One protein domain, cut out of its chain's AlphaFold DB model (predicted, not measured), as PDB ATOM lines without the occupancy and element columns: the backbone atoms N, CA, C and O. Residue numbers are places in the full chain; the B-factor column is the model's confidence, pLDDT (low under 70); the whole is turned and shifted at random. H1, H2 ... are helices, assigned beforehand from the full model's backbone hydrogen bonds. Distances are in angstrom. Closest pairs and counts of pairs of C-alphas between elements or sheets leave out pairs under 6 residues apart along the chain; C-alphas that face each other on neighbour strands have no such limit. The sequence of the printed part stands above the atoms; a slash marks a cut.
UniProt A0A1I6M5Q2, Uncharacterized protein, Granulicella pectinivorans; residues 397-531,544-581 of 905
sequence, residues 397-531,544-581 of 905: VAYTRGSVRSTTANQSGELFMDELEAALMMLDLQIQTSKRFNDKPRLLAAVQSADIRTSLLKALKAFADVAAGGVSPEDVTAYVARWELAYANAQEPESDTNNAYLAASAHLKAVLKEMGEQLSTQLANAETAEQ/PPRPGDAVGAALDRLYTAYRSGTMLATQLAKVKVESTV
ATOM      1  N   VAL A 397      19.964  27.077  20.894       93.69
ATOM      2  CA  VAL A 397      20.516  27.698  22.110       93.69
ATOM      3  C   VAL A 397      21.949  27.228  22.358       93.69
ATOM      4  O   VAL A 397      22.825  28.035  22.689       93.69
ATOM      5  N   ALA A 398      22.199  25.924  22.218       94.19
ATOM      6  CA  ALA A 398      23.536  25.355  22.364       94.19
ATOM      7  C   ALA A 398      24.467  25.836  21.241       94.19
ATOM      8  O   ALA A 398      25.590  26.257  21.534       94.19
ATOM      9  N   TYR A 399      23.962  25.861  20.004       95.12
ATOM     10  CA  TYR A 399      24.688  26.318  18.824       95.12
ATOM     11  C   TYR A 399      25.060  27.793  18.939       95.12
ATOM     12  O   TYR A 399      26.242  28.115  18.888       95.12
ATOM     13  N   THR A 400      24.102  28.681  19.216       94.50
ATOM     14  CA  THR A 400      24.361  30.121  19.396       94.50
ATOM     15  C   THR A 400      25.426  30.356  20.465       94.50
ATOM     16  O   THR A 400      26.405  31.067  20.239       94.50
ATOM     17  N   ARG A 401      25.299  29.696  21.624       95.50
ATOM     18  CA  ARG A 401      26.273  29.831  22.716       95.50
ATOM     19  C   ARG A 401      27.658  29.311  22.323       95.50
ATOM     20  O   ARG A 401      28.660  29.919  22.689       95.50
ATOM     21  N   GLY A 402      27.731  28.179  21.628       96.06
ATOM     22  CA  GLY A 402      28.991  27.614  21.148       96.06
ATOM     23  C   GLY A 402      29.648  28.459  20.059       96.06
ATOM     24  O   GLY A 402      30.867  28.626  20.074       96.06
ATOM     25  N   SER A 403      28.851  29.050  19.174       96.31
ATOM     26  CA  SER A 403      29.312  29.926  18.101       96.31
ATOM     27  C   SER A 403      29.901  31.218  18.653       96.31
ATOM     28  O   SER A 403      31.028  31.550  18.301       96.31
ATOM     29  N   VAL A 404      29.227  31.866  19.614       97.12
ATOM     30  CA  VAL A 404      29.760  33.050  20.317       97.12
ATOM     31  C   VAL A 404      31.057  32.726  21.064       97.12
ATOM     32  O   VAL A 404      32.007  33.507  21.038       97.12
ATOM     33  N   ARG A 405      31.150  31.554  21.713       96.94
ATOM     34  CA  ARG A 405      32.418  31.114  22.325       96.94
ATOM     35  C   ARG A 405      33.524  30.945  21.282       96.94
ATOM     36  O   ARG A 405      34.655  31.325  21.557       96.94
ATOM     37  N   SER A 406      33.202  30.406  20.108       97.25
ATOM     38  CA  SER A 406      34.173  30.146  19.039       97.25
ATOM     39  C   SER A 406      34.693  31.436  18.410       97.25
ATOM     40  O   SER A 406      35.900  31.584  18.246       97.25
ATOM     41  N   THR A 407      33.824  32.407  18.124       97.31
ATOM     42  CA  THR A 407      34.228  33.737  17.632       97.31
ATOM     43  C   THR A 407      34.988  34.529  18.692       97.31
ATOM     44  O   THR A 407      35.978  35.180  18.371       97.31
ATOM     45  N   THR A 408      34.606  34.421  19.968       97.00
ATOM     46  CA  THR A 408      35.354  35.035  21.080       97.00
ATOM     47  C   THR A 408      36.752  34.428  21.217       97.00
ATOM     48  O   THR A 408      37.726  35.170  21.322       97.00
ATOM     49  N   ALA A 409      36.873  33.096  21.159       96.81
ATOM     50  CA  ALA A 409      38.159  32.395  21.188       96.81
ATOM     51  C   ALA A 409      39.011  32.696  19.945       96.81
ATOM     52  O   ALA A 409      40.231  32.821  20.038       96.81
ATOM     53  N   ASN A 410      38.382  32.865  18.780       97.06
ATOM     54  CA  ASN A 410      39.062  33.315  17.571       97.06
ATOM     55  C   ASN A 410      39.599  34.745  17.733       97.06
ATOM     56  O   ASN A 410      40.755  34.994  17.398       97.06
ATOM     57  N   GLN A 411      38.805  35.655  18.312       96.38
ATOM     58  CA  GLN A 411      39.191  37.048  18.560       96.38
ATOM     59  C   GLN A 411      40.315  37.190  19.592       96.38
ATOM     60  O   GLN A 411      41.156  38.081  19.476       96.38
ATOM     61  N   SER A 412      40.331  36.345  20.625       95.81
ATOM     62  CA  SER A 412      41.391  36.350  21.638       95.81
ATOM     63  C   SER A 412      42.664  35.629  21.189       95.81
ATOM     64  O   SER A 412      43.703  35.809  21.820       95.81
ATOM     65  N   GLY A 413      42.596  34.830  20.119       94.88
ATOM     66  CA  GLY A 413      43.677  33.954  19.664       94.88
ATOM     67  C   GLY A 413      43.698  32.579  20.340       94.88
ATOM     68  O   GLY A 413      44.498  31.733  19.950       94.88
ATOM     69  N   GLU A 414      42.815  32.313  21.304       95.38
ATOM     70  CA  GLU A 414      42.753  31.023  22.010       95.38
ATOM     71  C   GLU A 414      42.381  29.863  21.072       95.38
ATOM     72  O   GLU A 414      42.942  28.783  21.203       95.38
ATOM     73  N   LEU A 415      41.543  30.091  20.051       95.56
ATOM     74  CA  LEU A 415      41.218  29.046  19.064       95.56
ATOM     75  C   LEU A 415      42.467  28.553  18.311       95.56
ATOM     76  O   LEU A 415      42.626  27.361  18.066       95.56
ATOM     77  N   PHE A 416      43.373  29.471  17.964       96.06
ATOM     78  CA  PHE A 416      44.647  29.116  17.341       96.06
ATOM     79  C   PHE A 416      45.543  28.349  18.313       96.06
ATOM     80  O   PHE A 416      46.238  27.418  17.906       96.06
ATOM     81  N   MET A 417      45.543  28.747  19.588       93.56
ATOM     82  CA  MET A 417      46.330  28.085  20.624       93.56
ATOM     83  C   MET A 417      45.870  26.646  20.848       93.56
ATOM     84  O   MET A 417      46.721  25.765  20.891       93.56
ATOM     85  N   ASP A 418      44.563  26.390  20.910       92.38
ATOM     86  CA  ASP A 418      44.018  25.038  21.085       92.38
ATOM     87  C   ASP A 418      44.458  24.095  19.945       92.38
ATOM     88  O   ASP A 418      44.948  22.988  20.187       92.38
ATOM     89  N   GLU A 419      44.364  24.555  18.693       92.38
ATOM     90  CA  GLU A 419      44.809  23.791  17.515       92.38
ATOM     91  C   GLU A 419      46.338  23.619  17.469       92.38
ATOM     92  O   GLU A 419      46.849  22.563  17.079       92.38
ATOM     93  N   LEU A 420      47.093  24.633  17.906       91.38
ATOM     94  CA  LEU A 420      48.548  24.557  18.034       91.38
ATOM     95  C   LEU A 420      48.964  23.519  19.079       91.38
ATOM     96  O   LEU A 420      49.847  22.703  18.812       91.38
ATOM     97  N   GLU A 421      48.333  23.519  20.249       89.56
ATOM     98  CA  GLU A 421      48.609  22.559  21.318       89.56
ATOM     99  C   GLU A 421      48.311  21.122  20.863       89.56
ATOM    100  O   GLU A 421      49.146  20.234  21.063       89.56
ATOM    101  N   ALA A 422      47.194  20.894  20.164       87.56
ATOM    102  CA  ALA A 422      46.856  19.590  19.589       87.56
ATOM    103  C   ALA A 422      47.886  19.122  18.541       87.56
ATOM    104  O   ALA A 422      48.328  17.968  18.564       87.56
ATOM    105  N   ALA A 423      48.317  20.018  17.646       86.62
ATOM    106  CA  ALA A 423      49.329  19.712  16.637       86.62
ATOM    107  C   ALA A 423      50.693  19.374  17.266       86.62
ATOM    108  O   ALA A 423      51.346  18.413  16.853       86.62
ATOM    109  N   LEU A 424      51.115  20.129  18.284       84.25
ATOM    110  CA  LEU A 424      52.373  19.889  18.996       84.25
ATOM    111  C   LEU A 424      52.329  18.613  19.838       84.25
ATOM    112  O   LEU A 424      53.329  17.905  19.890       84.25
ATOM    113  N   MET A 425      51.180  18.267  20.427       83.44
ATOM    114  CA  MET A 425      51.002  17.001  21.142       83.44
ATOM    115  C   MET A 425      51.171  15.793  20.212       83.44
ATOM    116  O   MET A 425      51.843  14.827  20.571       83.44
ATOM    117  N   MET A 426      50.615  15.850  18.998       80.56
ATOM    118  CA  MET A 426      50.815  14.798  17.993       80.56
ATOM    119  C   MET A 426      52.280  14.689  17.555       80.56
ATOM    120  O   MET A 426      52.777  13.579  17.365       80.56
ATOM    121  N   LEU A 427      52.985  15.816  17.434       78.06
ATOM    122  CA  LEU A 427      54.421  15.830  17.140       78.06
ATOM    123  C   LEU A 427      55.246  15.262  18.307       78.06
ATOM    124  O   LEU A 427      56.111  14.421  18.072       78.06
ATOM    125  N   ASP A 428      54.945  15.636  19.556       75.81
ATOM    126  CA  ASP A 428      55.565  15.059  20.759       75.81
ATOM    127  C   ASP A 428      55.351  13.526  20.808       75.81
ATOM    128  O   ASP A 428      56.298  12.783  21.068       75.81
ATOM    129  N   LEU A 429      54.150  13.023  20.475       73.12
ATOM    130  CA  LEU A 429      53.856  11.580  20.384       73.12
ATOM    131  C   LEU A 429      54.656  10.869  19.281       73.12
ATOM    132  O   LEU A 429      55.116   9.745  19.480       73.12
ATOM    133  N   GLN A 430      54.848  11.511  18.126       69.19
ATOM    134  CA  GLN A 430      55.669  10.970  17.035       69.19
ATOM    135  C   GLN A 430      57.159  10.911  17.406       69.19
ATOM    136  O   GLN A 430      57.871   9.997  16.982       69.19
ATOM    137  N   ILE A 431      57.625  11.851  18.231       66.25
ATOM    138  CA  ILE A 431      58.997  11.888  18.752       66.25
ATOM    139  C   ILE A 431      59.215  10.814  19.837       66.25
ATOM    140  O   ILE A 431      60.301  10.246  19.916       66.25
ATOM    141  N   GLN A 432      58.192  10.450  20.623       65.00
ATOM    142  CA  GLN A 432      58.250   9.458  21.719       65.00
ATOM    143  C   GLN A 432      58.414   7.976  21.294       65.00
ATOM    144  O   GLN A 432      58.052   7.051  22.025       65.00
ATOM    145  N   THR A 433      59.021   7.688  20.144       51.44
ATOM    146  CA  THR A 433      59.181   6.318  19.617       51.44
ATOM    147  C   THR A 433      60.257   5.461  20.319       51.44
ATOM    148  O   THR A 433      60.438   4.293  19.970       51.44
ATOM    149  N   SER A 434      60.936   5.952  21.366       48.84
ATOM    150  CA  SER A 434      62.027   5.249  22.068       48.84
ATOM    151  C   SER A 434      61.712   4.882  23.537       48.84
ATOM    152  O   SER A 434      62.176   5.508  24.478       48.84
ATOM    153  N   LYS A 435      60.969   3.785  23.764       45.38
ATOM    154  CA  LYS A 435      60.916   2.940  24.999       45.38
ATOM    155  C   LYS A 435      60.829   3.589  26.410       45.38
ATOM    156  O   LYS A 435      60.909   2.851  27.395       45.38
ATOM    157  N   ARG A 436      60.601   4.892  26.577       46.25
ATOM    158  CA  ARG A 436      60.350   5.532  27.882       46.25
ATOM    159  C   ARG A 436      59.042   6.320  27.853       46.25
ATOM    160  O   ARG A 436      59.015   7.492  27.520       46.25
ATOM    161  N   PHE A 437      57.973   5.668  28.296       45.56
ATOM    162  CA  PHE A 437      56.612   6.213  28.421       45.56
ATOM    163  C   PHE A 437      56.441   7.363  29.448       45.56
ATOM    164  O   PHE A 437      55.314   7.756  29.722       45.56
ATOM    165  N   ASN A 438      57.522   7.899  30.035       50.09
ATOM    166  CA  ASN A 438      57.464   8.821  31.184       50.09
ATOM    167  C   ASN A 438      58.051  10.224  30.938       50.09
ATOM    168  O   ASN A 438      58.070  11.032  31.869       50.09
ATOM    169  N   ASP A 439      58.522  10.545  29.731       56.03
ATOM    170  CA  ASP A 439      59.014  11.897  29.440       56.03
ATOM    171  C   ASP A 439      57.838  12.849  29.161       56.03
ATOM    172  O   ASP A 439      56.971  12.569  28.336       56.03
ATOM    173  N   LYS A 440      57.794  13.987  29.870       57.69
ATOM    174  CA  LYS A 440      56.766  15.026  29.678       57.69
ATOM    175  C   LYS A 440      56.848  15.617  28.255       57.69
ATOM    176  O   LYS A 440      57.967  15.782  27.763       57.69
ATOM    177  N   PRO A 441      55.711  15.977  27.624       60.84
ATOM    178  CA  PRO A 441      55.687  16.595  26.293       60.84
ATOM    179  C   PRO A 441      56.517  17.888  26.293       60.84
ATOM    180  O   PRO A 441      56.285  18.782  27.114       60.84
ATOM    181  N   ARG A 442      57.551  17.949  25.443       72.69
ATOM    182  CA  ARG A 442      58.592  18.994  25.496       72.69
ATOM    183  C   ARG A 442      58.184  20.215  24.682       72.69
ATOM    184  O   ARG A 442      58.407  21.337  25.131       72.69
ATOM    185  N   LEU A 443      57.555  20.001  23.527       73.25
ATOM    186  CA  LEU A 443      57.069  21.081  22.669       73.25
ATOM    187  C   LEU A 443      55.878  21.800  23.292       73.25
ATOM    188  O   LEU A 443      55.836  23.031  23.305       73.25
ATOM    189  N   LEU A 444      54.949  21.035  23.868       75.50
ATOM    190  CA  LEU A 444      53.798  21.602  24.564       75.50
ATOM    191  C   LEU A 444      54.231  22.475  25.754       75.50
ATOM    192  O   LEU A 444      53.770  23.606  25.892       75.50
ATOM    193  N   ALA A 445      55.177  21.997  26.571       73.25
ATOM    194  CA  ALA A 445      55.699  22.753  27.714       73.25
ATOM    195  C   ALA A 445      56.409  24.057  27.301       73.25
ATOM    196  O   ALA A 445      56.357  25.048  28.028       73.25
ATOM    197  N   ALA A 446      57.061  24.069  26.135       73.88
ATOM    198  CA  ALA A 446      57.744  25.241  25.603       73.88
ATOM    199  C   ALA A 446      56.762  26.336  25.167       73.88
ATOM    200  O   ALA A 446      56.929  27.497  25.544       73.88
ATOM    201  N   VAL A 447      55.702  25.974  24.441       77.50
ATOM    202  CA  VAL A 447      54.640  26.921  24.053       77.50
ATOM    203  C   VAL A 447      53.835  27.403  25.258       77.50
ATOM    204  O   VAL A 447      53.408  28.552  25.283       77.50
ATOM    205  N   GLN A 448      53.696  26.576  26.296       76.69
ATOM    206  CA  GLN A 448      53.079  26.969  27.567       76.69
ATOM    207  C   GLN A 448      53.967  27.874  28.438       76.69
ATOM    208  O   GLN A 448      53.505  28.350  29.478       76.69
ATOM    209  N   SER A 449      55.217  28.149  28.042       78.81
ATOM    210  CA  SER A 449      56.025  29.150  28.739       78.81
ATOM    211  C   SER A 449      55.335  30.516  28.680       78.81
ATOM    212  O   SER A 449      54.821  30.930  27.637       78.81
ATOM    213  N   ALA A 450      55.305  31.209  29.823       70.25
ATOM    214  CA  ALA A 450      54.551  32.452  29.970       70.25
ATOM    215  C   ALA A 450      54.938  33.495  28.906       70.25
ATOM    216  O   ALA A 450      54.059  34.176  28.384       70.25
ATOM    217  N   ASP A 451      56.213  33.569  28.523       79.75
ATOM    218  CA  ASP A 451      56.701  34.552  27.554       79.75
ATOM    219  C   ASP A 451      56.223  34.250  26.123       79.75
ATOM    220  O   ASP A 451      55.687  35.138  25.452       79.75
ATOM    221  N   ILE A 452      56.348  32.995  25.670       81.50
ATOM    222  CA  ILE A 452      55.959  32.580  24.312       81.50
ATOM    223  C   ILE A 452      54.441  32.661  24.147       81.50
ATOM    224  O   ILE A 452      53.963  33.285  23.195       81.50
ATOM    225  N   ARG A 453      53.679  32.104  25.099       85.88
ATOM    226  CA  ARG A 453      52.210  32.148  25.070       85.88
ATOM    227  C   ARG A 453      51.696  33.585  25.027       85.88
ATOM    228  O   ARG A 453      50.854  33.909  24.193       85.88
ATOM    229  N   THR A 454      52.211  34.456  25.899       87.62
ATOM    230  CA  THR A 454      51.767  35.857  25.974       87.62
ATOM    231  C   THR A 454      52.079  36.616  24.687       87.62
ATOM    232  O   THR A 454      51.229  37.353  24.186       87.62
ATOM    233  N   SER A 455      53.282  36.428  24.133       88.00
ATOM    234  CA  SER A 455      53.706  37.080  22.890       88.00
ATOM    235  C   SER A 455      52.836  36.664  21.702       88.00
ATOM    236  O   SER A 455      52.346  37.513  20.951       88.00
ATOM    237  N   LEU A 456      52.569  35.361  21.578       91.56
ATOM    238  CA  LEU A 456      51.765  34.813  20.493       91.56
ATOM    239  C   LEU A 456      50.292  35.234  20.594       91.56
ATOM    240  O   LEU A 456      49.745  35.734  19.614       91.56
ATOM    241  N   LEU A 457      49.661  35.119  21.768       93.81
ATOM    242  CA  LEU A 457      48.274  35.566  21.969       93.81
ATOM    243  C   LEU A 457      48.102  37.057  21.658       93.81
ATOM    244  O   LEU A 457      47.120  37.450  21.033       93.81
ATOM    245  N   LYS A 458      49.077  37.898  22.029       93.81
ATOM    246  CA  LYS A 458      49.055  39.329  21.695       93.81
ATOM    247  C   LYS A 458      49.100  39.564  20.182       93.81
ATOM    248  O   LYS A 458      48.352  40.406  19.686       93.81
ATOM    249  N   ALA A 459      49.950  38.833  19.458       94.06
ATOM    250  CA  ALA A 459      50.050  38.927  18.002       94.06
ATOM    251  C   ALA A 459      48.781  38.413  17.297       94.06
ATOM    252  O   ALA A 459      48.285  39.064  16.378       94.06
ATOM    253  N   LEU A 460      48.227  37.288  17.761       96.38
ATOM    254  CA  LEU A 460      46.974  36.712  17.260       96.38
ATOM    255  C   LEU A 460      45.800  37.663  17.476       96.38
ATOM    256  O   LEU A 460      45.082  37.966  16.528       96.38
ATOM    257  N   LYS A 461      45.652  38.206  18.689       95.69
ATOM    258  CA  LYS A 461      44.612  39.186  19.000       95.69
ATOM    259  C   LYS A 461      44.736  40.451  18.150       95.69
ATOM    260  O   LYS A 461      43.734  40.921  17.623       95.69
ATOM    261  N   ALA A 462      45.944  40.993  17.987       94.44
ATOM    262  CA  ALA A 462      46.159  42.175  17.154       94.44
ATOM    263  C   ALA A 462      45.774  41.918  15.687       94.44
ATOM    264  O   ALA A 462      45.156  42.769  15.051       94.44
ATOM    265  N   PHE A 463      46.097  40.732  15.164       96.25
ATOM    266  CA  PHE A 463      45.642  40.310  13.842       96.25
ATOM    267  C   PHE A 463      44.116  40.184  13.776       96.25
ATOM    268  O   PHE A 463      43.498  40.726  12.860       96.25
ATOM    269  N   ALA A 464      43.501  39.531  14.763       95.69
ATOM    270  CA  ALA A 464      42.058  39.348  14.826       95.69
ATOM    271  C   ALA A 464      41.294  40.676  14.933       95.69
ATOM    272  O   ALA A 464      40.260  40.836  14.294       95.69
ATOM    273  N   ASP A 465      41.797  41.656  15.691       94.69
ATOM    274  CA  ASP A 465      41.204  42.998  15.808       94.69
ATOM    275  C   ASP A 465      41.170  43.710  14.437       94.69
ATOM    276  O   ASP A 465      40.180  44.366  14.099       94.69
ATOM    277  N   VAL A 466      42.204  43.521  13.605       93.31
ATOM    278  CA  VAL A 466      42.249  44.047  12.229       93.31
ATOM    279  C   VAL A 466      41.317  43.273  11.294       93.31
ATOM    280  O   VAL A 466      40.583  43.889  10.520       93.31
ATOM    281  N   ALA A 467      41.315  41.940  11.370       92.38
ATOM    282  CA  ALA A 467      40.476  41.085  10.530       92.38
ATOM    283  C   ALA A 467      38.974  41.285  10.807       92.38
ATOM    284  O   ALA A 467      38.185  41.377   9.867       92.38
ATOM    285  N   ALA A 468      38.589  41.438  12.076       92.69
ATOM    286  CA  ALA A 468      37.211  41.683  12.502       92.69
ATOM    287  C   ALA A 468      36.743  43.128  12.262       92.69
ATOM    288  O   ALA A 468      35.545  43.393  12.279       92.69
ATOM    289  N   GLY A 469      37.653  44.088  12.054       90.19
ATOM    290  CA  GLY A 469      37.309  45.471  11.705       90.19
ATOM    291  C   GLY A 469      36.338  46.163  12.673       90.19
ATOM    292  O   GLY A 469      35.530  46.975  12.230       90.19
ATOM    293  N   GLY A 470      36.386  45.824  13.966       88.75
ATOM    294  CA  GLY A 470      35.507  46.378  15.004       88.75
ATOM    295  C   GLY A 470      34.145  45.687  15.166       88.75
ATOM    296  O   GLY A 470      33.379  46.089  16.040       88.75
ATOM    297  N   VAL A 471      33.841  44.652  14.375       94.94
ATOM    298  CA  VAL A 471      32.638  43.829  14.565       94.94
ATOM    299  C   VAL A 471      32.761  43.025  15.861       94.94
ATOM    300  O   VAL A 471      33.788  42.395  16.118       94.94
ATOM    301  N   SER A 472      31.713  43.053  16.689       94.88
ATOM    302  CA  SER A 472      31.681  42.294  17.942       94.88
ATOM    303  C   SER A 472      31.718  40.787  17.660       94.88
ATOM    304  O   SER A 472      30.942  40.326  16.823       94.88
ATOM    305  N   PRO A 473      32.529  39.988  18.382       93.44
ATOM    306  CA  PRO A 473      32.486  38.531  18.264       93.44
ATOM    307  C   PRO A 473      31.143  37.934  18.722       93.44
ATOM    308  O   PRO A 473      30.860  36.783  18.405       93.44
ATOM    309  N   GLU A 474      30.298  38.682  19.438       94.06
ATOM    310  CA  GLU A 474      28.944  38.233  19.796       94.06
ATOM    311  C   GLU A 474      27.988  38.207  18.589       94.06
ATOM    312  O   GLU A 474      27.058  37.400  18.570       94.06
ATOM    313  N   ASP A 475      28.238  39.026  17.559       95.31
ATOM    314  CA  ASP A 475      27.518  38.978  16.282       95.31
ATOM    315  C   ASP A 475      28.245  38.032  15.317       95.31
ATOM    316  O   ASP A 475      29.031  38.441  14.462       95.31
ATOM    317  N   VAL A 476      28.010  36.731  15.502       94.25
ATOM    318  CA  VAL A 476      28.716  35.657  14.784       94.25
ATOM    319  C   VAL A 476      28.631  35.824  13.266       94.25
ATOM    320  O   VAL A 476      29.639  35.676  12.577       94.25
ATOM    321  N   THR A 477      27.446  36.138  12.740       94.12
ATOM    322  CA  THR A 477      27.218  36.251  11.294       94.12
ATOM    323  C   THR A 477      28.007  37.415  10.710       94.12
ATOM    324  O   THR A 477      28.734  37.232   9.731       94.12
ATOM    325  N   ALA A 478      27.915  38.600  11.324       94.94
ATOM    326  CA  ALA A 478      28.669  39.762  10.867       94.94
ATOM    327  C   ALA A 478      30.182  39.546  11.019       94.94
ATOM    328  O   ALA A 478      30.957  39.955  10.153       94.94
ATOM    329  N   TYR A 479      30.604  38.879  12.096       96.69
ATOM    330  CA  TYR A 479      32.006  38.599  12.385       96.69
ATOM    331  C   TYR A 479      32.646  37.702  11.317       96.69
ATOM    332  O   TYR A 479      33.695  38.046  10.770       96.69
ATOM    333  N   VAL A 480      31.997  36.581  10.983       95.12
ATOM    334  CA  VAL A 480      32.481  35.638   9.959       95.12
ATOM    335  C   VAL A 480      32.523  36.307   8.587       95.12
ATOM    336  O   VAL A 480      33.572  36.302   7.946       95.12
ATOM    337  N   ALA A 481      31.433  36.965   8.175       94.19
ATOM    338  CA  ALA A 481      31.363  37.645   6.881       94.19
ATOM    339  C   ALA A 481      32.447  38.725   6.738       94.19
ATOM    340  O   ALA A 481      33.070  38.874   5.685       94.19
ATOM    341  N   ARG A 482      32.721  39.472   7.816       94.19
ATOM    342  CA  ARG A 482      33.766  40.497   7.821       94.19
ATOM    343  C   ARG A 482      35.165  39.904   7.678       94.19
ATOM    344  O   ARG A 482      35.981  40.494   6.963       94.19
ATOM    345  N   TRP A 483      35.429  38.774   8.334       94.31
ATOM    346  CA  TRP A 483      36.707  38.062   8.271       94.31
ATOM    347  C   TRP A 483      36.967  37.486   6.874       94.31
ATOM    348  O   TRP A 483      38.053  37.677   6.324       94.31
ATOM    349  N   GLU A 484      35.961  36.846   6.273       92.31
ATOM    350  CA  GLU A 484      36.021  36.324   4.900       92.31
ATOM    351  C   GLU A 484      36.276  37.446   3.890       92.31
ATOM    352  O   GLU A 484      37.179  37.340   3.060       92.31
ATOM    353  N   LEU A 485      35.561  38.568   4.023       90.69
ATOM    354  CA  LEU A 485      35.767  39.753   3.190       90.69
ATOM    355  C   LEU A 485      37.175  40.343   3.364       90.69
ATOM    356  O   LEU A 485      37.806  40.730   2.384       90.69
ATOM    357  N   ALA A 486      37.692  40.411   4.597       89.88
ATOM    358  CA  ALA A 486      39.049  40.899   4.858       89.88
ATOM    359  C   ALA A 486      40.102  40.039   4.148       89.88
ATOM    360  O   ALA A 486      41.037  40.573   3.551       89.88
ATOM    361  N   TYR A 487      39.930  38.717   4.191       91.62
ATOM    362  CA  TYR A 487      40.823  37.779   3.526       91.62
ATOM    363  C   TYR A 487      40.729  37.862   1.998       91.62
ATOM    364  O   TYR A 487      41.769  37.902   1.339       91.62
ATOM    365  N   ALA A 488      39.510  37.916   1.449       88.94
ATOM    366  CA  ALA A 488      39.266  38.029   0.012       88.94
ATOM    367  C   ALA A 488      39.888  39.310  -0.561       88.94
ATOM    368  O   ALA A 488      40.678  39.233  -1.499       88.94
ATOM    369  N   ASN A 489      39.641  40.460   0.075       86.75
ATOM    370  CA  ASN A 489      40.226  41.738  -0.338       86.75
ATOM    371  C   ASN A 489      41.759  41.698  -0.301       86.75
ATOM    372  O   ASN A 489      42.414  42.205  -1.208       86.75
ATOM    373  N   ALA A 490      42.351  41.035   0.700       84.81
ATOM    374  CA  ALA A 490      43.801  40.876   0.805       84.81
ATOM    375  C   ALA A 490      44.421  39.982  -0.290       84.81
ATOM    376  O   ALA A 490      45.648  39.914  -0.377       84.81
ATOM    377  N   GLN A 491      43.616  39.285  -1.102       83.75
ATOM    378  CA  GLN A 491      44.085  38.586  -2.304       83.75
ATOM    379  C   GLN A 491      44.060  39.475  -3.564       83.75
ATOM    380  O   GLN A 491      44.653  39.088  -4.571       83.75
ATOM    381  N   GLU A 492      43.419  40.650  -3.532       77.44
ATOM    382  CA  GLU A 492      43.333  41.555  -4.685       77.44
ATOM    383  C   GLU A 492      44.541  42.520  -4.765       77.44
ATOM    384  O   GLU A 492      44.911  43.120  -3.749       77.44
ATOM    385  N   PRO A 493      45.166  42.720  -5.948       56.59
ATOM    386  CA  PRO A 493      46.450  43.427  -6.043       56.59
ATOM    387  C   PRO A 493      46.463  44.944  -5.767       56.59
ATOM    388  O   PRO A 493      47.556  45.487  -5.627       56.59
ATOM    389  N   GLU A 494      45.332  45.659  -5.685       56.56
ATOM    390  CA  GLU A 494      45.338  47.141  -5.697       56.56
ATOM    391  C   GLU A 494      44.192  47.799  -4.887       56.56
ATOM    392  O   GLU A 494      43.341  48.487  -5.448       56.56
ATOM    393  N   SER A 495      44.161  47.654  -3.553       53.78
ATOM    394  CA  SER A 495      43.282  48.486  -2.702       53.78
ATOM    395  C   SER A 495      44.002  49.078  -1.478       53.78
ATOM    396  O   SER A 495      44.744  48.386  -0.780       53.78
ATOM    397  N   ASP A 496      43.773  50.366  -1.185       54.19
ATOM    398  CA  ASP A 496      44.369  51.086  -0.039       54.19
ATOM    399  C   ASP A 496      43.931  50.519   1.331       54.19
ATOM    400  O   ASP A 496      44.626  50.684   2.338       54.19
ATOM    401  N   THR A 497      42.807  49.794   1.385       54.28
ATOM    402  CA  THR A 497      42.292  49.112   2.584       54.28
ATOM    403  C   THR A 497      42.998  47.777   2.880       54.28
ATOM    404  O   THR A 497      42.831  47.243   3.981       54.28
ATOM    405  N   ASN A 498      43.853  47.272   1.979       63.78
ATOM    406  CA  ASN A 498      44.599  46.012   2.149       63.78
ATOM    407  C   ASN A 498      45.833  46.131   3.062       63.78
ATOM    408  O   ASN A 498      46.278  45.135   3.641       63.78
ATOM    409  N   ASN A 499      46.375  47.339   3.250       72.81
ATOM    410  CA  ASN A 499      47.659  47.539   3.931       72.81
ATOM    411  C   ASN A 499      47.644  47.128   5.413       72.81
ATOM    412  O   ASN A 499      48.607  46.531   5.891       72.81
ATOM    413  N   ALA A 500      46.556  47.397   6.144       83.75
ATOM    414  CA  ALA A 500      46.471  47.075   7.572       83.75
ATOM    415  C   ALA A 500      46.394  45.560   7.824       83.75
ATOM    416  O   ALA A 500      47.090  45.042   8.699       83.75
ATOM    417  N   TYR A 501      45.590  44.844   7.031       89.31
ATOM    418  CA  TYR A 501      45.459  43.390   7.129       89.31
ATOM    419  C   TYR A 501      46.770  42.692   6.750       89.31
ATOM    420  O   TYR A 501      47.252  41.845   7.503       89.31
ATOM    421  N   LEU A 502      47.397  43.088   5.635       88.00
ATOM    422  CA  LEU A 502      48.685  42.534   5.203       88.00
ATOM    423  C   LEU A 502      49.806  42.824   6.212       88.00
ATOM    424  O   LEU A 502      50.603  41.932   6.500       88.00
ATOM    425  N   ALA A 503      49.842  44.022   6.805       89.38
ATOM    426  CA  ALA A 503      50.813  44.369   7.843       89.38
ATOM    427  C   ALA A 503      50.620  43.540   9.123       89.38
ATOM    428  O   ALA A 503      51.589  42.991   9.652       89.38
ATOM    429  N   ALA A 504      49.379  43.391   9.598       90.81
ATOM    430  CA  ALA A 504      49.069  42.556  10.760       90.81
ATOM    431  C   ALA A 504      49.378  41.072  10.492       90.81
ATOM    432  O   ALA A 504      49.938  40.384  11.345       90.81
ATOM    433  N   SER A 505      49.078  40.596   9.281       92.69
ATOM    434  CA  SER A 505      49.377  39.241   8.812       92.69
ATOM    435  C   SER A 505      50.890  38.979   8.770       92.69
ATOM    436  O   SER A 505      51.359  37.969   9.298       92.69
ATOM    437  N   ALA A 506      51.673  39.919   8.228       91.75
ATOM    438  CA  ALA A 506      53.133  39.845   8.195       91.75
ATOM    439  C   ALA A 506      53.750  39.855   9.601       91.75
ATOM    440  O   ALA A 506      54.676  39.086   9.867       91.75
ATOM    441  N   HIS A 507      53.218  40.676  10.513       93.12
ATOM    442  CA  HIS A 507      53.653  40.702  11.908       93.12
ATOM    443  C   HIS A 507      53.388  39.366  12.614       93.12
ATOM    444  O   HIS A 507      54.307  38.800  13.203       93.12
ATOM    445  N   LEU A 508      52.174  38.815  12.487       94.06
ATOM    446  CA  LEU A 508      51.834  37.501  13.041       94.06
ATOM    447  C   LEU A 508      52.754  36.404  12.487       94.06
ATOM    448  O   LEU A 508      53.269  35.583  13.247       94.06
ATOM    449  N   LYS A 509      53.023  36.413  11.176       93.62
ATOM    450  CA  LYS A 509      53.933  35.450  10.543       93.62
ATOM    451  C   LYS A 509      55.364  35.554  11.079       93.62
ATOM    452  O   LYS A 509      56.019  34.529  11.257       93.62
ATOM    453  N   ALA A 510      55.852  36.765  11.352       92.81
ATOM    454  CA  ALA A 510      57.173  36.974  11.941       92.81
ATOM    455  C   ALA A 510      57.262  36.400  13.366       92.81
ATOM    456  O   ALA A 510      58.212  35.679  13.662       92.81
ATOM    457  N   VAL A 511      56.244  36.639  14.203       91.62
ATOM    458  CA  VAL A 511      56.163  36.086  15.571       91.62
ATOM    459  C   VAL A 511      56.112  34.555  15.550       91.62
ATOM    460  O   VAL A 511      56.830  33.899  16.302       91.62
ATOM    461  N   LEU A 512      55.319  33.966  14.648       91.88
ATOM    462  CA  LEU A 512      55.249  32.509  14.480       91.88
ATOM    463  C   LEU A 512      56.579  31.909  14.014       91.88
ATOM    464  O   LEU A 512      56.952  30.831  14.471       91.88
ATOM    465  N   LYS A 513      57.308  32.601  13.132       89.25
ATOM    466  CA  LYS A 513      58.633  32.170  12.675       89.25
ATOM    467  C   LYS A 513      59.651  32.181  13.816       89.25
ATOM    468  O   LYS A 513      60.348  31.189  13.996       89.25
ATOM    469  N   GLU A 514      59.704  33.259  14.597       87.38
ATOM    470  CA  GLU A 514      60.596  33.363  15.759       87.38
ATOM    471  C   GLU A 514      60.303  32.257  16.782       87.38
ATOM    472  O   GLU A 514      61.213  31.560  17.232       87.38
ATOM    473  N   MET A 515      59.024  32.016  17.079       86.38
ATOM    474  CA  MET A 515      58.612  30.903  17.935       86.38
ATOM    475  C   MET A 515      59.016  29.547  17.340       86.38
ATOM    476  O   MET A 515      59.553  28.697  18.048       86.38
ATOM    477  N   GLY A 516      58.784  29.327  16.045       85.19
ATOM    478  CA  GLY A 516      59.167  28.097  15.354       85.19
ATOM    479  C   GLY A 516      60.672  27.826  15.424       85.19
ATOM    480  O   GLY A 516      61.079  26.687  15.660       85.19
ATOM    481  N   GLU A 517      61.501  28.864  15.294       84.06
ATOM    482  CA  GLU A 517      62.958  28.792  15.462       84.06
ATOM    483  C   GLU A 517      63.348  28.458  16.911       84.06
ATOM    484  O   GLU A 517      64.203  27.593  17.133       84.06
ATOM    485  N   GLN A 518      62.685  29.056  17.906       79.44
ATOM    486  CA  GLN A 518      62.894  28.747  19.328       79.44
ATOM    487  C   GLN A 518      62.530  27.290  19.660       79.44
ATOM    488  O   GLN A 518      63.331  26.579  20.275       79.44
ATOM    489  N   LEU A 519      61.370  26.812  19.204       78.12
ATOM    490  CA  LEU A 519      60.909  25.431  19.403       78.12
ATOM    491  C   LEU A 519      61.818  24.421  18.692       78.12
ATOM    492  O   LEU A 519      62.207  23.408  19.277       78.12
ATOM    493  N   SER A 520      62.227  24.723  17.458       75.94
ATOM    494  CA  SER A 520      63.159  23.890  16.686       75.94
ATOM    495  C   SER A 520      64.542  23.814  17.340       75.94
ATOM    496  O   SER A 520      65.174  22.759  17.333       75.94
ATOM    497  N   THR A 521      65.002  24.905  17.958       74.06
ATOM    498  CA  THR A 521      66.272  24.948  18.700       74.06
ATOM    499  C   THR A 521      66.199  24.117  19.985       74.06
ATOM    500  O   THR A 521      67.146  23.399  20.310       74.06
ATOM    501  N   GLN A 522      65.072  24.147  20.704       67.06
ATOM    502  CA  GLN A 522      64.864  23.301  21.885       67.06
ATOM    503  C   GLN A 522      64.815  21.805  21.534       67.06
ATOM    504  O   GLN A 522      65.421  20.996  22.239       67.06
ATOM    505  N   LEU A 523      64.181  21.447  20.413       66.06
ATOM    506  CA  LEU A 523      64.227  20.096  19.838       66.06
ATOM    507  C   LEU A 523      65.656  19.664  19.482       66.06
ATOM    508  O   LEU A 523      66.091  18.588  19.885       66.06
ATOM    509  N   ALA A 524      66.415  20.515  18.789       64.62
ATOM    510  CA  ALA A 524      67.788  20.218  18.378       64.62
ATOM    511  C   ALA A 524      68.752  20.036  19.570       64.62
ATOM    512  O   ALA A 524      69.639  19.179  19.530       64.62
ATOM    513  N   ASN A 525      68.559  20.804  20.649       62.00
ATOM    514  CA  ASN A 525      69.333  20.695  21.895       62.00
ATOM    515  C   ASN A 525      68.987  19.425  22.697       62.00
ATOM    516  O   ASN A 525      69.850  18.846  23.359       62.00
ATOM    517  N   ALA A 526      67.735  18.968  22.620       56.31
ATOM    518  CA  ALA A 526      67.295  17.691  23.175       56.31
ATOM    519  C   ALA A 526      67.870  16.493  22.393       56.31
ATOM    520  O   ALA A 526      68.360  15.543  23.007       56.31
ATOM    521  N   GLU A 527      67.886  16.563  21.057       55.06
ATOM    522  CA  GLU A 527      68.498  15.539  20.199       55.06
ATOM    523  C   GLU A 527      70.013  15.422  20.419       55.06
ATOM    524  O   GLU A 527      70.528  14.309  20.454       55.06
ATOM    525  N   THR A 528      70.749  16.520  20.636       51.66
ATOM    526  CA  THR A 528      72.195  16.445  20.946       51.66
ATOM    527  C   THR A 528      72.479  15.792  22.303       51.66
ATOM    528  O   THR A 528      73.517  15.141  22.464       51.66
ATOM    529  N   ALA A 529      71.570  15.920  23.278       51.25
ATOM    530  CA  ALA A 529      71.674  15.248  24.575       51.25
ATOM    531  C   ALA A 529      71.398  13.734  24.471       51.25
ATOM    532  O   ALA A 529      72.083  12.937  25.115       51.25
ATOM    533  N   GLU A 530      70.455  13.331  23.616       50.81
ATOM    534  CA  GLU A 530      70.086  11.927  23.386       50.81
ATOM    535  C   GLU A 530      71.051  11.213  22.415       50.81
ATOM    536  O   GLU A 530      71.451  10.073  22.661       50.81
ATOM    537  N   GLN A 531      71.560  11.900  21.382       48.81
ATOM    538  CA  GLN A 531      72.614  11.407  20.476       48.81
ATOM    539  C   GLN A 531      73.950  11.176  21.191       48.81
ATOM    540  O   GLN A 531      74.664  10.230  20.855       48.81
ATOM    541  N   PRO A 544      63.955  10.317   8.600       47.56
ATOM    542  CA  PRO A 544      62.700  11.059   8.669       47.56
ATOM    543  C   PRO A 544      62.989  12.571   8.578       47.56
ATOM    544  O   PRO A 544      64.125  12.991   8.849       47.56
ATOM    545  N   PRO A 545      62.010  13.401   8.166       52.69
ATOM    546  CA  PRO A 545      62.170  14.854   8.165       52.69
ATOM    547  C   PRO A 545      62.659  15.327   9.538       52.69
ATOM    548  O   PRO A 545      62.271  14.762  10.563       52.69
ATOM    549  N   ARG A 546      63.541  16.337   9.573       59.31
ATOM    550  CA  ARG A 546      64.039  16.856  10.855       59.31
ATOM    551  C   ARG A 546      62.839  17.374  11.658       59.31
ATOM    552  O   ARG A 546      62.023  18.086  11.077       59.31
ATOM    553  N   PRO A 547      62.720  17.090  12.966       58.81
ATOM    554  CA  PRO A 547      61.570  17.527  13.764       58.81
ATOM    555  C   PRO A 547      61.272  19.035  13.684       58.81
ATOM    556  O   PRO A 547      60.108  19.427  13.690       58.81
ATOM    557  N   GLY A 548      62.295  19.883  13.518       61.62
ATOM    558  CA  GLY A 548      62.115  21.323  13.286       61.62
ATOM    559  C   GLY A 548      61.392  21.670  11.973       61.62
ATOM    560  O   GLY A 548      60.572  22.586  11.950       61.62
ATOM    561  N   ASP A 549      61.607  20.892  10.906       69.62
ATOM    562  CA  ASP A 549      60.910  21.071   9.623       69.62
ATOM    563  C   ASP A 549      59.406  20.731   9.771       69.62
ATOM    564  O   ASP A 549      58.550  21.358   9.144       69.62
ATOM    565  N   ALA A 550      59.062  19.786  10.658       75.38
ATOM    566  CA  ALA A 550      57.679  19.403  10.957       75.38
ATOM    567  C   ALA A 550      56.930  20.450  11.806       75.38
ATOM    568  O   ALA A 550      55.749  20.704  11.553       75.38
ATOM    569  N   VAL A 551      57.613  21.092  12.764       80.44
ATOM    570  CA  VAL A 551      57.061  22.214  13.550       80.44
ATOM    571  C   VAL A 551      56.776  23.410  12.643       80.44
ATOM    572  O   VAL A 551      55.666  23.939  12.672       80.44
ATOM    573  N   GLY A 552      57.728  23.796  11.785       83.44
ATOM    574  CA  GLY A 552      57.530  24.878  10.813       83.44
ATOM    575  C   GLY A 552      56.338  24.622   9.886       83.44
ATOM    576  O   GLY A 552      55.461  25.474   9.754       83.44
ATOM    577  N   ALA A 553      56.235  23.408   9.335       84.12
ATOM    578  CA  ALA A 553      55.106  23.023   8.488       84.12
ATOM    579  C   ALA A 553      53.754  23.051   9.226       84.12
ATOM    580  O   ALA A 553      52.740  23.419   8.633       84.12
ATOM    581  N   ALA A 554      53.708  22.669  10.507       85.62
ATOM    582  CA  ALA A 554      52.489  22.760  11.312       85.62
ATOM    583  C   ALA A 554      52.066  24.219  11.541       85.62
ATOM    584  O   ALA A 554      50.898  24.549  11.337       85.62
ATOM    585  N   LEU A 555      53.014  25.099  11.882       90.69
ATOM    586  CA  LEU A 555      52.756  26.528  12.080       90.69
ATOM    587  C   LEU A 555      52.280  27.215  10.800       90.69
ATOM    588  O   LEU A 555      51.315  27.973  10.853       90.69
ATOM    589  N   ASP A 556      52.884  26.916   9.648       90.81
ATOM    590  CA  ASP A 556      52.463  27.479   8.359       90.81
ATOM    591  C   ASP A 556      51.043  27.041   7.966       90.81
ATOM    592  O   ASP A 556      50.259  27.847   7.444       90.81
ATOM    593  N   ARG A 557      50.679  25.779   8.247       93.19
ATOM    594  CA  ARG A 557      49.309  25.277   8.044       93.19
ATOM    595  C   ARG A 557      48.310  26.002   8.941       93.19
ATOM    596  O   ARG A 557      47.316  26.511   8.431       93.19
ATOM    597  N   LEU A 558      48.583  26.091  10.245       94.56
ATOM    598  CA  LEU A 558      47.700  26.756  11.210       94.56
ATOM    599  C   LEU A 558      47.567  28.253  10.920       94.56
ATOM    600  O   LEU A 558      46.459  28.783  10.909       94.56
ATOM    601  N   TYR A 559      48.675  28.925  10.599       95.44
ATOM    602  CA  TYR A 559      48.690  30.319  10.155       95.44
ATOM    603  C   TYR A 559      47.792  30.532   8.939       95.44
ATOM    604  O   TYR A 559      46.983  31.460   8.910       95.44
ATOM    605  N   THR A 560      47.916  29.657   7.937       94.38
ATOM    606  CA  THR A 560      47.097  29.730   6.726       94.38
ATOM    607  C   THR A 560      45.625  29.509   7.040       94.38
ATOM    608  O   THR A 560      44.795  30.248   6.518       94.38
ATOM    609  N   ALA A 561      45.305  28.553   7.912       94.50
ATOM    610  CA  ALA A 561      43.929  28.257   8.285       94.50
ATOM    611  C   ALA A 561      43.270  29.392   9.090       94.50
ATOM    612  O   ALA A 561      42.106  29.727   8.867       94.50
ATOM    613  N   TYR A 562      44.022  30.013  10.000       96.06
ATOM    614  CA  TYR A 562      43.547  31.118  10.830       96.06
ATOM    615  C   TYR A 562      43.362  32.403  10.024       96.06
ATOM    616  O   TYR A 562      42.292  33.009  10.065       96.06
ATOM    617  N   ARG A 563      44.355  32.789   9.206       93.62
ATOM    618  CA  ARG A 563      44.246  34.004   8.383       93.62
ATOM    619  C   ARG A 563      43.087  33.915   7.388       93.62
ATOM    620  O   ARG A 563      42.368  34.891   7.222       93.62
ATOM    621  N   SER A 564      42.863  32.750   6.777       93.00
ATOM    622  CA  SER A 564      41.784  32.561   5.800       93.00
ATOM    623  C   SER A 564      40.390  32.448   6.414       93.00
ATOM    624  O   SER A 564      39.414  32.435   5.677       93.00
ATOM    625  N   GLY A 565      40.280  32.323   7.742       93.75
ATOM    626  CA  GLY A 565      39.011  32.067   8.427       93.75
ATOM    627  C   GLY A 565      38.557  30.603   8.372       93.75
ATOM    628  O   GLY A 565      37.619  30.230   9.072       93.75
ATOM    629  N   THR A 566      39.246  29.737   7.623       94.75
ATOM    630  CA  THR A 566      38.901  28.304   7.523       94.75
ATOM    631  C   THR A 566      38.973  27.570   8.864       94.75
ATOM    632  O   THR A 566      38.173  26.666   9.100       94.75
ATOM    633  N   MET A 567      39.870  27.975   9.772       95.88
ATOM    634  CA  MET A 567      39.927  27.445  11.141       95.88
ATOM    635  C   MET A 567      38.631  27.745  11.909       95.88
ATOM    636  O   MET A 567      38.022  26.837  12.473       95.88
ATOM    637  N   LEU A 568      38.167  29.000  11.872       96.06
ATOM    638  CA  LEU A 568      36.910  29.406  12.502       96.06
ATOM    639  C   LEU A 568      35.710  28.706  11.855       96.06
ATOM    640  O   LEU A 568      34.854  28.192  12.568       96.06
ATOM    641  N   ALA A 569      35.667  28.628  10.524       94.69
ATOM    642  CA  ALA A 569      34.610  27.919   9.805       94.69
ATOM    643  C   ALA A 569      34.547  26.430  10.200       94.69
ATOM    644  O   ALA A 569      33.464  25.901  10.455       94.69
ATOM    645  N   THR A 570      35.705  25.772  10.332       94.88
ATOM    646  CA  THR A 570      35.807  24.372  10.785       94.88
ATOM    647  C   THR A 570      35.293  24.213  12.215       94.88
ATOM    648  O   THR A 570      34.513  23.302  12.497       94.88
ATOM    649  N   GLN A 571      35.668  25.125  13.115       95.69
ATOM    650  CA  GLN A 571      35.204  25.097  14.500       95.69
ATOM    651  C   GLN A 571      33.694  25.357  14.612       95.69
ATOM    652  O   GLN A 571      33.009  24.657  15.354       95.69
ATOM    653  N   LEU A 572      33.142  26.307  13.850       96.00
ATOM    654  CA  LEU A 572      31.697  26.561  13.807       96.00
ATOM    655  C   LEU A 572      30.925  25.352  13.261       96.00
ATOM    656  O   LEU A 572      29.884  24.988  13.812       96.00
ATOM    657  N   ALA A 573      31.457  24.669  12.243       94.31
ATOM    658  CA  ALA A 573      30.886  23.419  11.746       94.31
ATOM    659  C   ALA A 573      30.900  22.316  12.821       94.31
ATOM    660  O   ALA A 573      29.891  21.635  13.013       94.31
ATOM    661  N   LYS A 574      31.997  22.178  13.579       94.94
ATOM    662  CA  LYS A 574      32.093  21.240  14.709       94.94
ATOM    663  C   LYS A 574      31.069  21.553  15.801       94.94
ATOM    664  O   LYS A 574      30.344  20.656  16.221       94.94
ATOM    665  N   VAL A 575      30.938  22.819  16.199       95.56
ATOM    666  CA  VAL A 575      29.929  23.259  17.180       95.56
ATOM    667  C   VAL A 575      28.514  22.960  16.691       95.56
ATOM    668  O   VAL A 575      27.668  22.551  17.487       95.56
ATOM    669  N   LYS A 576      28.242  23.129  15.392       94.00
ATOM    670  CA  LYS A 576      26.949  22.773  14.798       94.00
ATOM    671  C   LYS A 576      26.656  21.283  14.953       94.00
ATOM    672  O   LYS A 576      25.572  20.935  15.414       94.00
ATOM    673  N   VAL A 577      27.621  20.416  14.642       91.94
ATOM    674  CA  VAL A 577      27.493  18.958  14.819       91.94
ATOM    675  C   VAL A 577      27.278  18.596  16.290       91.94
ATOM    676  O   VAL A 577      26.343  17.870  16.603       91.94
ATOM    677  N   GLU A 578      28.078  19.148  17.204       93.94
ATOM    678  CA  GLU A 578      27.955  18.905  18.653       93.94
ATOM    679  C   GLU A 578      26.629  19.412  19.240       93.94
ATOM    680  O   GLU A 578      26.139  18.882  20.236       93.94
ATOM    681  N   SER A 579      26.042  20.437  18.621       95.19
ATOM    682  CA  SER A 579      24.743  20.993  19.007       95.19
ATOM    683  C   SER A 579      23.571  20.311  18.302       95.19
ATOM    684  O   SER A 579      22.425  20.628  18.606       95.19
ATOM    685  N   THR A 580      23.820  19.394  17.365       94.50
ATOM    686  CA  THR A 580      22.765  18.668  16.650       94.50
ATOM    687  C   THR A 580      22.300  17.473  17.475       94.50
ATOM    688  O   THR A 580      23.102  16.661  17.933       94.50
ATOM    689  N   VAL A 581      20.989  17.353  17.657       94.38
ATOM    690  CA  VAL A 581      20.346  16.255  18.377       94.38
ATOM    691  C   VAL A 581      19.492  15.459  17.403       94.38
ATOM    692  O   VAL A 581      18.714  16.015  16.634       94.38
TER     693      VAL A 581
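What this domain is: This is residues 397 to 531 and 544 to 581 of the 905 residues of an uncharacterized protein of Granulicella pectinivorans (UniProt A0A1I6M5Q2). The helices form an L: H6, H7 and H2 lie side by side as the long arm, with H4 packed on H6, while H1 and H8 turn off at one end as a second, antiparallel pair. H5 packs on H1 and H4 near the corner, and short H3 folds back on H2. The printed part, 173 residues with eight named helices, H1 to H8 in chain order, and no named strand, is all helix. It is compact, with a radius of gyration of the C-alphas of 17.8 A and spans of 53 by 46 by 29 A.

Where its parts are: H6, residues 498 to 531, is 48.1 A long and begins at C-alpha 498 (44.599, 46.012, 2.149). H7 is residues 547 to 563, 24.5 A; H4 450 to 468, 26.3 A; H2 414 to 431, 25.3 A; H3 442 to 447. H1, 397 to 412, 22.6 A, begins at (20.516, 27.698, 22.110). H5 is 476 to 489; H8, 566 to 578, ends at (27.955, 18.905, 18.653).

How they stand to each other: H6 touches H7 at a shallow tilt of 21 degrees, opposite ways; closest C-alphas, Ser 520 and Gly 548, 4.4 A. Residues 500 to 515 of H6 touch H4 (Phe 463 and Ala 504, 5.1 A), and 519 to 523 touch H3 (Leu 443 and Leu 519, 6.7 A). H7 touches H2 at 22 degrees, a shallow tilt (Phe 416 and Tyr 562, 6.9 A). H2 and H3 form a hairpin (Leu 424 and Leu 444, 6.0 A). H7 and H8 only just touch, with 3 pairs within 8 A, only at the corner, about perpendicular at 79 degrees (Ala 561 and Met 567, 5.0 A). H1 touches H8 at a shallow tilt of 25 degrees, opposite ways (Tyr 399 and Lys 576, 5.8 A). H5 touches residues 467 to 468 of H4 (Ala 467 and Trp 483, 5.3 A). H6 and H8 are apart. In H1 to H8 every O i to N i+4 pair is within hydrogen-bond range.

The domain as a whole: The farthest C-alphas, Lys 435 and Asp 496, are 56.7 A apart. Residues 532 to 543 are not printed; the gap is 15.4 A. Of the links printed whole none is long; residues 433 to 438 stand free. Mean pLDDT of the printed part is 83.3, under 70 at 430 to 441, 493 to 498, 522 to 531 and 544 to 549.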